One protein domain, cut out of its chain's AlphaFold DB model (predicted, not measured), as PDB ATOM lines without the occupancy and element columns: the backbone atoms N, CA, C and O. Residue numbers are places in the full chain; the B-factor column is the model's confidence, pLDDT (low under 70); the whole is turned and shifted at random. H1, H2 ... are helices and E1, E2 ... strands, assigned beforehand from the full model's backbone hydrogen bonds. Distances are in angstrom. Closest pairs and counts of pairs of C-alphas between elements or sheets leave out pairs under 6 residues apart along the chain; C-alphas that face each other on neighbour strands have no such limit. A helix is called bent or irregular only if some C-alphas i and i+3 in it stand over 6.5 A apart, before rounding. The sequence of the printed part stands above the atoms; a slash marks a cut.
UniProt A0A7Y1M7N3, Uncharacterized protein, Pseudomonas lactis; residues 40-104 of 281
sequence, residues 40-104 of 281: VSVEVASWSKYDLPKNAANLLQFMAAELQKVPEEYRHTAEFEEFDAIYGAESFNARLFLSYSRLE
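AT A GLANCE: This is residues 40 to 104 of the 281 residues of an uncharacterized protein of Pseudomonas lactis (UniProt A0A7Y1M7N3). Look first for a narrow, twisted sheet of three antiparallel strands, with E3 between E1 and E2, and with H1 slanting away from it so that it only grazes the sheet at the H1 end that leads to H2. The short H2 sits at the sheet's level beside the strands, and the long link of the hairpin E2 and E3 reaches far out at the other end of the longest axis. The printed part has 65 residues, with two named helices and three named strands in the order E1, H1, H2, E2, E3; the class is mixed, helices and strands. The whole is only just loose, close to compact, with a radius of gyration of the C-alphas of 13.4 A, and it is flat, spanning 42 by 32 by 12 A.

IN THESE COORDINATES: Find C-alpha 40 at (-17.424, 26.810, -122.224); from there E1, residues 40 to 48, runs 23.3 A and bends by 58 degrees at residue 44. E3, residues 95 to 103, runs 25.3 A to C-alpha 103 at (-19.319, 31.796, -124.917). E2, residues 78 to 83, covers 15.7 A. H1, residues 56 to 67, starts at C-alpha 56 at (-35.156, 19.586, -98.122) and is 16.3 A long. H2, residues 72 to 77, is irregular: C-alphas 73 and 76 are 7.3 A apart.

HOW THE PARTS SIT: Begin at E3, the inner strand. E1 is its antiparallel neighbour at 165 degrees, with N 42 and O 100 at 2.8 A and N 98 and O 45 at 2.9 A, within hydrogen-bond range. On the other edge, the hairpin E2 and E3 is antiparallel at 141 degrees, with N 81 and O 97 at 2.9 A. E1, H1, H2 and E2 form a split strand-helix-strand unit, two strands running the same way with E3 between them, and its crossover is right-handed. H2 is on the sheet at its level, at a height of 2.2 A by a local plane through just 6 of the sheet's C-alphas; the closest C-alphas of H2 and E3, Thr 77 and Tyr 100, are 5.4 A apart. H1 only grazes the sheet, with residues 63 to 67. H1 and H2 are close but not clearly touching, their closest C-alphas, Leu 67 and Arg 75, being 7.0 A apart, at a steep tilt of 60 degrees, opposite ways. In H1 every O i to N i+4 pair is within hydrogen-bond range; in H2 0 of 2 are, beside 2 of 3 O i to N i+3 pairs.

THE WHOLE: The C-alphas farthest apart, Glu 73 and Ala 89, are 42.5 A apart. Residues 54 to 60, of which 56 to 60 belong to H1, stand free. The printed part has no cut, and the link E2 to E3, 11 residues, is long. Look there for low confidence: residues 85 to 93 are under 70, against a mean pLDDT of 87.2 of the printed part.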
ATOM      1  N   VAL A  40     -18.167  27.335-123.370       88.81
ATOM      2  CA  VAL A  40     -17.424  26.810-122.224       88.81
ATOM      3  C   VAL A  40     -18.358  26.618-121.036       88.81
ATOM      4  O   VAL A  40     -19.269  27.419-120.818       88.81
ATOM      5  N   SER A  41     -18.111  25.554-120.269       91.38
ATOM      6  CA  SER A  41     -18.743  25.337-118.968       91.38
ATOM      7  C   SER A  41     -17.885  25.994-117.892       91.38
ATOM      8  O   SER A  41     -16.698  25.687-117.761       91.38
ATOM      9  N   VAL A  42     -18.469  26.936-117.160       93.00
ATOM     10  CA  VAL A  42     -17.809  27.669-116.081       93.00
ATOM     11  C   VAL A  42     -18.280  27.096-114.755       93.00
ATOM     12  O   VAL A  42     -19.456  27.216-114.409       93.00
ATOM     13  N   GLU A  43     -17.362  26.496-114.000       93.81
ATOM     14  CA  GLU A  43     -17.632  26.051-112.634       93.81
ATOM     15  C   GLU A  43     -17.734  27.262-111.701       93.81
ATOM     16  O   GLU A  43     -16.836  28.102-111.632       93.81
ATOM     17  N   VAL A  44     -18.840  27.341-110.968       94.06
ATOM     18  CA  VAL A  44     -19.067  28.359-109.937       94.06
ATOM     19  C   VAL A  44     -18.623  27.840-108.580       94.06
ATOM     20  O   VAL A  44     -17.973  28.566-107.827       94.06
ATOM     21  N   ALA A  45     -18.988  26.599-108.258       92.06
ATOM     22  CA  ALA A  45     -18.618  25.953-107.008       92.06
ATOM     23  C   ALA A  45     -18.826  24.430-107.051       92.06
ATOM     24  O   ALA A  45     -19.637  23.914-107.821       92.06
ATOM     25  N   SER A  46     -18.126  23.736-106.152       92.69
ATOM     26  CA  SER A  46     -18.225  22.295-105.924       92.69
ATOM     27  C   SER A  46     -18.342  22.004-104.431       92.69
ATOM     28  O   SER A  46     -17.613  22.579-103.617       92.69
ATOM     29  N   TRP A  47     -19.236  21.084-104.069       92.69
ATOM     30  CA  TRP A  47     -19.468  20.667-102.687       92.69
ATOM     31  C   TRP A  47     -19.437  19.156-102.548       92.69
ATOM     32  O   TRP A  47     -19.955  18.421-103.387       92.69
ATOM     33  N   SER A  48     -18.895  18.687-101.427       89.44
ATOM     34  CA  SER A  48     -19.100  17.313-100.980       89.44
ATOM     35  C   SER A  48     -20.575  17.091-100.662       89.44
ATOM     36  O   SER A  48     -21.192  17.889 -99.952       89.44
ATOM     37  N   LYS A  49     -21.138  15.966-101.107       85.25
ATOM     38  CA  LYS A  49     -22.526  15.595-100.792       85.25
ATOM     39  C   LYS A  49     -22.777  15.467 -99.285       85.25
ATOM     40  O   LYS A  49     -23.908  15.627 -98.832       85.25
ATOM     41  N   TYR A  50     -21.731  15.204 -98.502       87.00
ATOM     42  CA  TYR A  50     -21.816  15.094 -97.046       87.00
ATOM     43  C   TYR A  50     -21.973  16.444 -96.338       87.00
ATOM     44  O   TYR A  50     -22.540  16.479 -95.244       87.00
ATOM     45  N   ASP A  51     -21.523  17.529 -96.969       89.44
ATOM     46  CA  ASP A  51     -21.566  18.885 -96.407       89.44
ATOM     47  C   ASP A  51     -22.857  19.630 -96.782       89.44
ATOM     48  O   ASP A  51     -23.148  20.701 -96.248       89.44
ATOM     49  N   LEU A  52     -23.663  19.060 -97.686       91.25
ATOM     50  CA  LEU A  52     -24.922  19.657 -98.115       91.25
ATOM     51  C   LEU A  52     -25.997  19.575 -97.016       91.25
ATOM     52  O   LEU A  52     -26.095  18.574 -96.293       91.25
ATOM     53  N   PRO A  53     -26.874  20.592 -96.905       94.12
ATOM     54  CA  PRO A  53     -28.003  20.543 -95.986       94.12
ATOM     55  C   PRO A  53     -28.882  19.310 -96.231       94.12
ATOM     56  O   PRO A  53     -29.398  19.098 -97.324       94.12
ATOM     57  N   LYS A  54     -29.109  18.507 -95.184       91.56
ATOM     58  CA  LYS A  54     -29.923  17.279 -95.283       91.56
ATOM     59  C   LYS A  54     -31.429  17.548 -95.343       91.56
ATOM     60  O   LYS A  54     -32.188  16.725 -95.844       91.56
ATOM     61  N   ASN A  55     -31.881  18.668 -94.779       95.31
ATOM     62  CA  ASN A  55     -33.290  19.051 -94.803       95.31
ATOM     63  C   ASN A  55     -33.652  19.647 -96.173       95.31
ATOM     64  O   ASN A  55     -32.970  20.557 -96.634       95.31
ATOM     65  N   ALA A  56     -34.749  19.182 -96.776       91.75
ATOM     66  CA  ALA A  56     -35.156  19.586 -98.122       91.75
ATOM     67  C   ALA A  56     -35.402  21.099 -98.274       91.75
ATOM     68  O   ALA A  56     -34.990  21.683 -99.271       91.75
ATOM     69  N   ALA A  57     -36.023  21.755 -97.287       94.81
ATOM     70  CA  ALA A  57     -36.271  23.195 -97.349       94.81
ATOM     71  C   ALA A  57     -34.959  23.991 -97.277       94.81
ATOM     72  O   ALA A  57     -34.753  24.915 -98.064       94.81
ATOM     73  N   ASN A  58     -34.043  23.583 -96.394       93.88
ATOM     74  CA  ASN A  58     -32.727  24.213 -96.278       93.88
ATOM     75  C   ASN A  58     -31.866  23.965 -97.523       93.88
ATOM     76  O   ASN A  58     -31.143  24.860 -97.944       93.88
ATOM     77  N   LEU A  59     -31.954  22.775 -98.126       92.12
ATOM     78  CA  LEU A  59     -31.243  22.449 -99.361       92.12
ATOM     79  C   LEU A  59     -31.739  23.310-100.526       92.12
ATOM     80  O   LEU A  59     -30.929  23.861-101.261       92.12
ATOM     81  N   LEU A  60     -33.056  23.483-100.666       93.12
ATOM     82  CA  LEU A  60     -33.634  24.361-101.688       93.12
ATOM     83  C   LEU A  60     -33.219  25.821-101.489       93.12
ATOM     84  O   LEU A  60     -32.848  26.481-102.455       93.12
ATOM     85  N   GLN A  61     -33.235  26.321-100.249       95.12
ATOM     86  CA  GLN A  61     -32.758  27.673 -99.942       95.12
ATOM     87  C   GLN A  61     -31.267  27.840-100.246       95.12
ATOM     88  O   GLN A  61     -30.874  28.851-100.822       95.12
ATOM     89  N   PHE A  62     -30.456  26.842 -99.894       94.81
ATOM     90  CA  PHE A  62     -29.030  26.817-100.193       94.81
ATOM     91  C   PHE A  62     -28.783  26.863-101.704       94.81
ATOM     92  O   PHE A  62     -28.125  27.780-102.180       94.81
ATOM     93  N   MET A  63     -29.384  25.951-102.475       93.19
ATOM     94  CA  MET A  63     -29.226  25.919-103.934       93.19
ATOM     95  C   MET A  63     -29.725  27.208-104.596       93.19
ATOM     96  O   MET A  63     -29.077  27.723-105.503       93.19
ATOM     97  N   ALA A  64     -30.836  27.779-104.116       94.00
ATOM     98  CA  ALA A  64     -31.342  29.054-104.617       94.00
ATOM     99  C   ALA A  64     -30.378  30.219-104.339       94.00
ATOM    100  O   ALA A  64     -30.215  31.087-105.197       94.00
ATOM    101  N   ALA A  65     -29.731  30.243-103.169       94.50
ATOM    102  CA  ALA A  65     -28.724  31.246-102.829       94.50
ATOM    103  C   ALA A  65     -27.443  31.078-103.662       94.50
ATOM    104  O   ALA A  65     -26.883  32.066-104.130       94.50
ATOM    105  N   GLU A  66     -27.008  29.840-103.898       94.31
ATOM    106  CA  GLU A  66     -25.846  29.542-104.738       94.31
ATOM    107  C   GLU A  66     -26.086  29.919-106.205       94.31
ATOM    108  O   GLU A  66     -25.221  30.527-106.834       94.31
ATOM    109  N   LEU A  67     -27.298  29.699-106.725       94.19
ATOM    110  CA  LEU A  67     -27.682  30.131-108.072       94.19
ATOM    111  C   LEU A  67     -27.589  31.658-108.260       94.19
ATOM    112  O   LEU A  67     -27.343  32.125-109.370       94.19
ATOM    113  N   GLN A  68     -27.727  32.459-107.194       94.75
ATOM    114  CA  GLN A  68     -27.555  33.917-107.285       94.75
ATOM    115  C   GLN A  68     -26.108  34.336-107.571       94.75
ATOM    116  O   GLN A  68     -25.902  35.444-108.067       94.75
ATOM    117  N   LYS A  69     -25.122  33.469-107.297       94.50
ATOM    118  CA  LYS A  69     -23.711  33.709-107.643       94.50
ATOM    119  C   LYS A  69     -23.453  33.576-109.145       94.50
ATOM    120  O   LYS A  69     -22.469  34.122-109.636       94.50
ATOM    121  N   VAL A  70     -24.333  32.887-109.876       94.75
ATOM    122  CA  VAL A  70     -24.304  32.863-111.342       94.75
ATOM    123  C   VAL A  70     -24.799  34.220-111.864       94.75
ATOM    124  O   VAL A  70     -25.856  34.692-111.411       94.75
ATOM    125  N   PRO A  71     -24.095  34.846-112.829       94.44
ATOM    126  CA  PRO A  71     -24.570  36.062-113.479       94.44
ATOM    127  C   PRO A  71     -25.992  35.887-114.024       94.44
ATOM    128  O   PRO A  71     -26.316  34.852-114.605       94.44
ATOM    129  N   GLU A  72     -26.848  36.894-113.833       94.00
ATOM    130  CA  GLU A  72     -28.286  36.810-114.133       94.00
ATOM    131  C   GLU A  72     -28.581  36.358-115.565       94.00
ATOM    132  O   GLU A  72     -29.437  35.500-115.780       94.00
ATOM    133  N   GLU A  73     -27.806  36.862-116.520       93.25
ATOM    134  CA  GLU A  73     -27.896  36.520-117.937       93.25
ATOM    135  C   GLU A  73     -27.629  35.040-118.246       93.25
ATOM    136  O   GLU A  73     -28.155  34.539-119.234       93.25
ATOM    137  N   TYR A  74     -26.908  34.305-117.389       94.19
ATOM    138  CA  TYR A  74     -26.561  32.894-117.610       94.19
ATOM    139  C   TYR A  74     -27.291  31.905-116.699       94.19
ATOM    140  O   TYR A  74     -27.189  30.698-116.916       94.19
ATOM    141  N   ARG A  75     -28.089  32.376-115.728       92.38
ATOM    142  CA  ARG A  75     -28.832  31.502-114.793       92.38
ATOM    143  C   ARG A  75     -29.735  30.484-115.489       92.38
ATOM    144  O   ARG A  75     -29.973  29.417-114.943       92.38
ATOM    145  N   HIS A  76     -30.226  30.802-116.686       91.94
ATOM    146  CA  HIS A  76     -31.071  29.908-117.482       91.94
ATOM    147  C   HIS A  76     -30.318  28.699-118.068       91.94
ATOM    148  O   HIS A  76     -30.955  27.730-118.464       91.94
ATOM    149  N   THR A  77     -28.986  28.766-118.122       93.25
ATOM    150  CA  THR A  77     -28.088  27.674-118.547       93.25
ATOM    151  C   THR A  77     -27.347  27.033-117.377       93.25
ATOM    152  O   THR A  77     -26.461  26.212-117.591       93.25
ATOM    153  N   ALA A  78     -27.629  27.482-116.152       94.44
ATOM    154  CA  ALA A  78     -26.947  26.988-114.973       94.44
ATOM    155  C   ALA A  78     -27.510  25.627-114.575       94.44
ATOM    156  O   ALA A  78     -28.727  25.448-114.495       94.44
ATOM    157  N   GLU A  79     -26.618  24.691-114.281       94.19
ATOM    158  CA  GLU A  79     -26.961  23.315-113.967       94.19
ATOM    159  C   GLU A  79     -26.269  22.876-112.678       94.19
ATOM    160  O   GLU A  79     -25.145  23.279-112.366       94.19
ATOM    161  N   PHE A  80     -26.985  22.055-111.909       92.81
ATOM    162  CA  PHE A  80     -26.417  21.318-110.791       92.81
ATOM    163  C   PHE A  80     -26.143  19.889-111.257       92.81
ATOM    164  O   PHE A  80     -27.082  19.127-111.489       92.81
ATOM    165  N   GLU A  81     -24.872  19.525-111.378       90.88
ATOM    166  CA  GLU A  81     -24.449  18.189-111.791       90.88
ATOM    167  C   GLU A  81     -23.916  17.403-110.593       90.88
ATOM    168  O   GLU A  81     -23.072  17.881-109.831       90.88
ATOM    169  N   GLU A  82     -24.406  16.176-110.419       87.19
ATOM    170  CA  GLU A  82     -23.834  15.237-109.458       87.19
ATOM    171  C   GLU A  82     -22.775  14.388-110.155       87.19
ATOM    172  O   GLU A  82     -23.044  13.728-111.160       87.19
ATOM    173  N   PHE A  83     -21.570  14.386-109.598       80.94
ATOM    174  CA  PHE A  83     -20.476  13.561-110.076       80.94
ATOM    175  C   PHE A  83     -20.091  12.555-108.998       80.94
ATOM    176  O   PHE A  83     -19.725  12.921-107.875       80.94
ATOM    177  N   ASP A  84     -20.159  11.279-109.363       72.94
ATOM    178  CA  ASP A  84     -19.732  10.166-108.528       72.94
ATOM    179  C   ASP A  84     -18.552   9.470-109.213       72.94
ATOM    180  O   ASP A  84     -18.716   8.705-110.166       72.94
ATOM    181  N   ALA A  85     -17.335   9.795-108.776       61.28
ATOM    182  CA  ALA A  85     -16.141   9.117-109.256       61.28
ATOM    183  C   ALA A  85     -15.756   7.984-108.308       61.28
ATOM    184  O   ALA A  85     -15.277   8.217-107.197       61.28
ATOM    185  N   ILE A  86     -15.888   6.751-108.794       56.88
ATOM    186  CA  ILE A  86     -15.338   5.564-108.141       56.88
ATOM    187  C   ILE A  86     -13.874   5.431-108.576       56.88
ATOM    188  O   ILE A  86     -13.580   4.892-109.643       56.88
ATOM    189  N   TYR A  87     -12.941   5.915-107.756       49.50
ATOM    190  CA  TYR A  87     -11.514   5.630-107.927       49.50
ATOM    191  C   TYR A  87     -11.052   4.613-106.879       49.50
ATOM    192  O   TYR A  87     -10.802   4.953-105.726       49.50
ATOM    193  N   GLY A  88     -10.894   3.353-107.297       57.59
ATOM    194  CA  GLY A  88     -10.329   2.295-106.454       57.59
ATOM    195  C   GLY A  88     -11.240   1.819-105.315       57.59
ATOM    196  O   GLY A  88     -12.392   2.222-105.199       57.59
ATOM    197  N   ALA A  89     -10.719   0.896-104.501       52.53
ATOM    198  CA  ALA A  89     -11.521   0.065-103.602       52.53
ATOM    199  C   ALA A  89     -12.163   0.789-102.401       52.53
ATOM    200  O   ALA A  89     -13.015   0.176-101.769       52.53
ATOM    201  N   GLU A  90     -11.807   2.039-102.061       56.44
ATOM    202  CA  GLU A  90     -12.212   2.609-100.756       56.44
ATOM    203  C   GLU A  90     -12.494   4.128-100.673       56.44
ATOM    204  O   GLU A  90     -12.583   4.649 -99.565       56.44
ATOM    205  N   SER A  91     -12.718   4.884-101.760       55.78
ATOM    206  CA  SER A  91     -13.199   6.275-101.585       55.78
ATOM    207  C   SER A  91     -14.353   6.659-102.505       55.78
ATOM    208  O   SER A  91     -14.155   6.929-103.686       55.78
ATOM    209  N   PHE A  92     -15.550   6.746-101.920       62.00
ATOM    210  CA  PHE A  92     -16.678   7.480-102.488       62.00
ATOM    211  C   PHE A  92     -16.510   8.967-102.172       62.00
ATOM    212  O   PHE A  92     -16.467   9.359-101.005       62.00
ATOM    213  N   ASN A  93     -16.424   9.801-103.204       68.88
ATOM    214  CA  ASN A  93     -16.417  11.257-103.070       68.88
ATOM    215  C   ASN A  93     -17.486  11.839-103.993       68.88
ATOM    216  O   ASN A  93     -17.176  12.491-104.988       68.88
ATOM    217  N   ALA A  94     -18.747  11.542-103.674       82.31
ATOM    218  CA  ALA A  94     -19.882  12.117-104.379       82.31
ATOM    219  C   ALA A  94     -19.886  13.635-104.166       82.31
ATOM    220  O   ALA A  94     -19.898  14.121-103.025       82.31
ATOM    221  N   ARG A  95     -19.870  14.380-105.270       88.38
ATOM    222  CA  ARG A  95     -19.830  15.843-105.274       88.38
ATOM    223  C   ARG A  95     -20.953  16.418-106.117       88.38
ATOM    224  O   ARG A  95     -21.334  15.840-107.128       88.38
ATOM    225  N   LEU A  96     -21.451  17.573-105.691       91.38
ATOM    226  CA  LEU A  96     -22.380  18.397-106.449       91.38
ATOM    227  C   LEU A  96     -21.619  19.599-107.006       91.38
ATOM    228  O   LEU A  96     -20.941  20.294-106.250       91.38
ATOM    229  N   PHE A  97     -21.746  19.845-108.302       93.19
ATOM    230  CA  PHE A  97     -21.148  20.972-109.004       93.19
ATOM    231  C   PHE A  97     -22.247  21.927-109.450       93.19
ATOM    232  O   PHE A  97     -23.282  21.482-109.936       93.19
ATOM    233  N   LEU A  98     -22.021  23.229-109.291       95.25
ATOM    234  CA  LEU A  98     -22.803  24.272-109.947       95.25
ATOM    235  C   LEU A  98     -21.959  24.856-111.071       95.25
ATOM    236  O   LEU A  98     -20.897  25.429-110.812       95.25
ATOM    237  N   SER A  99     -22.444  24.747-112.298       95.50
ATOM    238  CA  SER A  99     -21.802  25.315-113.479       95.50
ATOM    239  C   SER A  99     -22.825  26.027-114.362       95.50
ATOM    240  O   SER A  99     -24.031  25.896-114.165       95.50
ATOM    241  N   TYR A 100     -22.357  26.837-115.306       95.69
ATOM    242  CA  TYR A 100     -23.198  27.415-116.356       95.69
ATOM    243  C   TYR A 100     -22.435  27.474-117.676       95.69
ATOM    244  O   TYR A 100     -21.203  27.509-117.693       95.69
ATOM    245  N   SER A 101     -23.168  27.510-118.788       93.12
ATOM    246  CA  SER A 101     -22.577  27.571-120.124       93.12
ATOM    247  C   SER A 101     -22.591  28.993-120.675       93.12
ATOM    248  O   SER A 101     -23.633  29.643-120.721       93.12
ATOM    249  N   ARG A 102     -21.445  29.477-121.160       93.19
ATOM    250  CA  ARG A 102     -21.356  30.750-121.893       93.19
ATOM    251  C   ARG A 102     -20.373  30.658-123.050       93.19
ATOM    252  O   ARG A 102     -19.581  29.727-123.119       93.19
ATOM    253  N   LEU A 103     -20.398  31.638-123.946       91.31
ATOM    254  CA  LEU A 103     -19.319  31.796-124.917       91.31
ATOM    255  C   LEU A 103     -18.036  32.255-124.209       91.31
ATOM    256  O   LEU A 103     -18.096  33.015-123.237       91.31
ATOM    257  N   GLU A 104     -16.889  31.812-124.717       88.62
ATOM    258  CA  GLU A 104     -15.570  32.312-124.322       88.62
ATOM    259  C   GLU A 104     -15.526  33.848-124.348       88.62
ATOM    260  O   GLU A 104     -16.155  34.514-125.187       88.62
TER     261      GLU A 104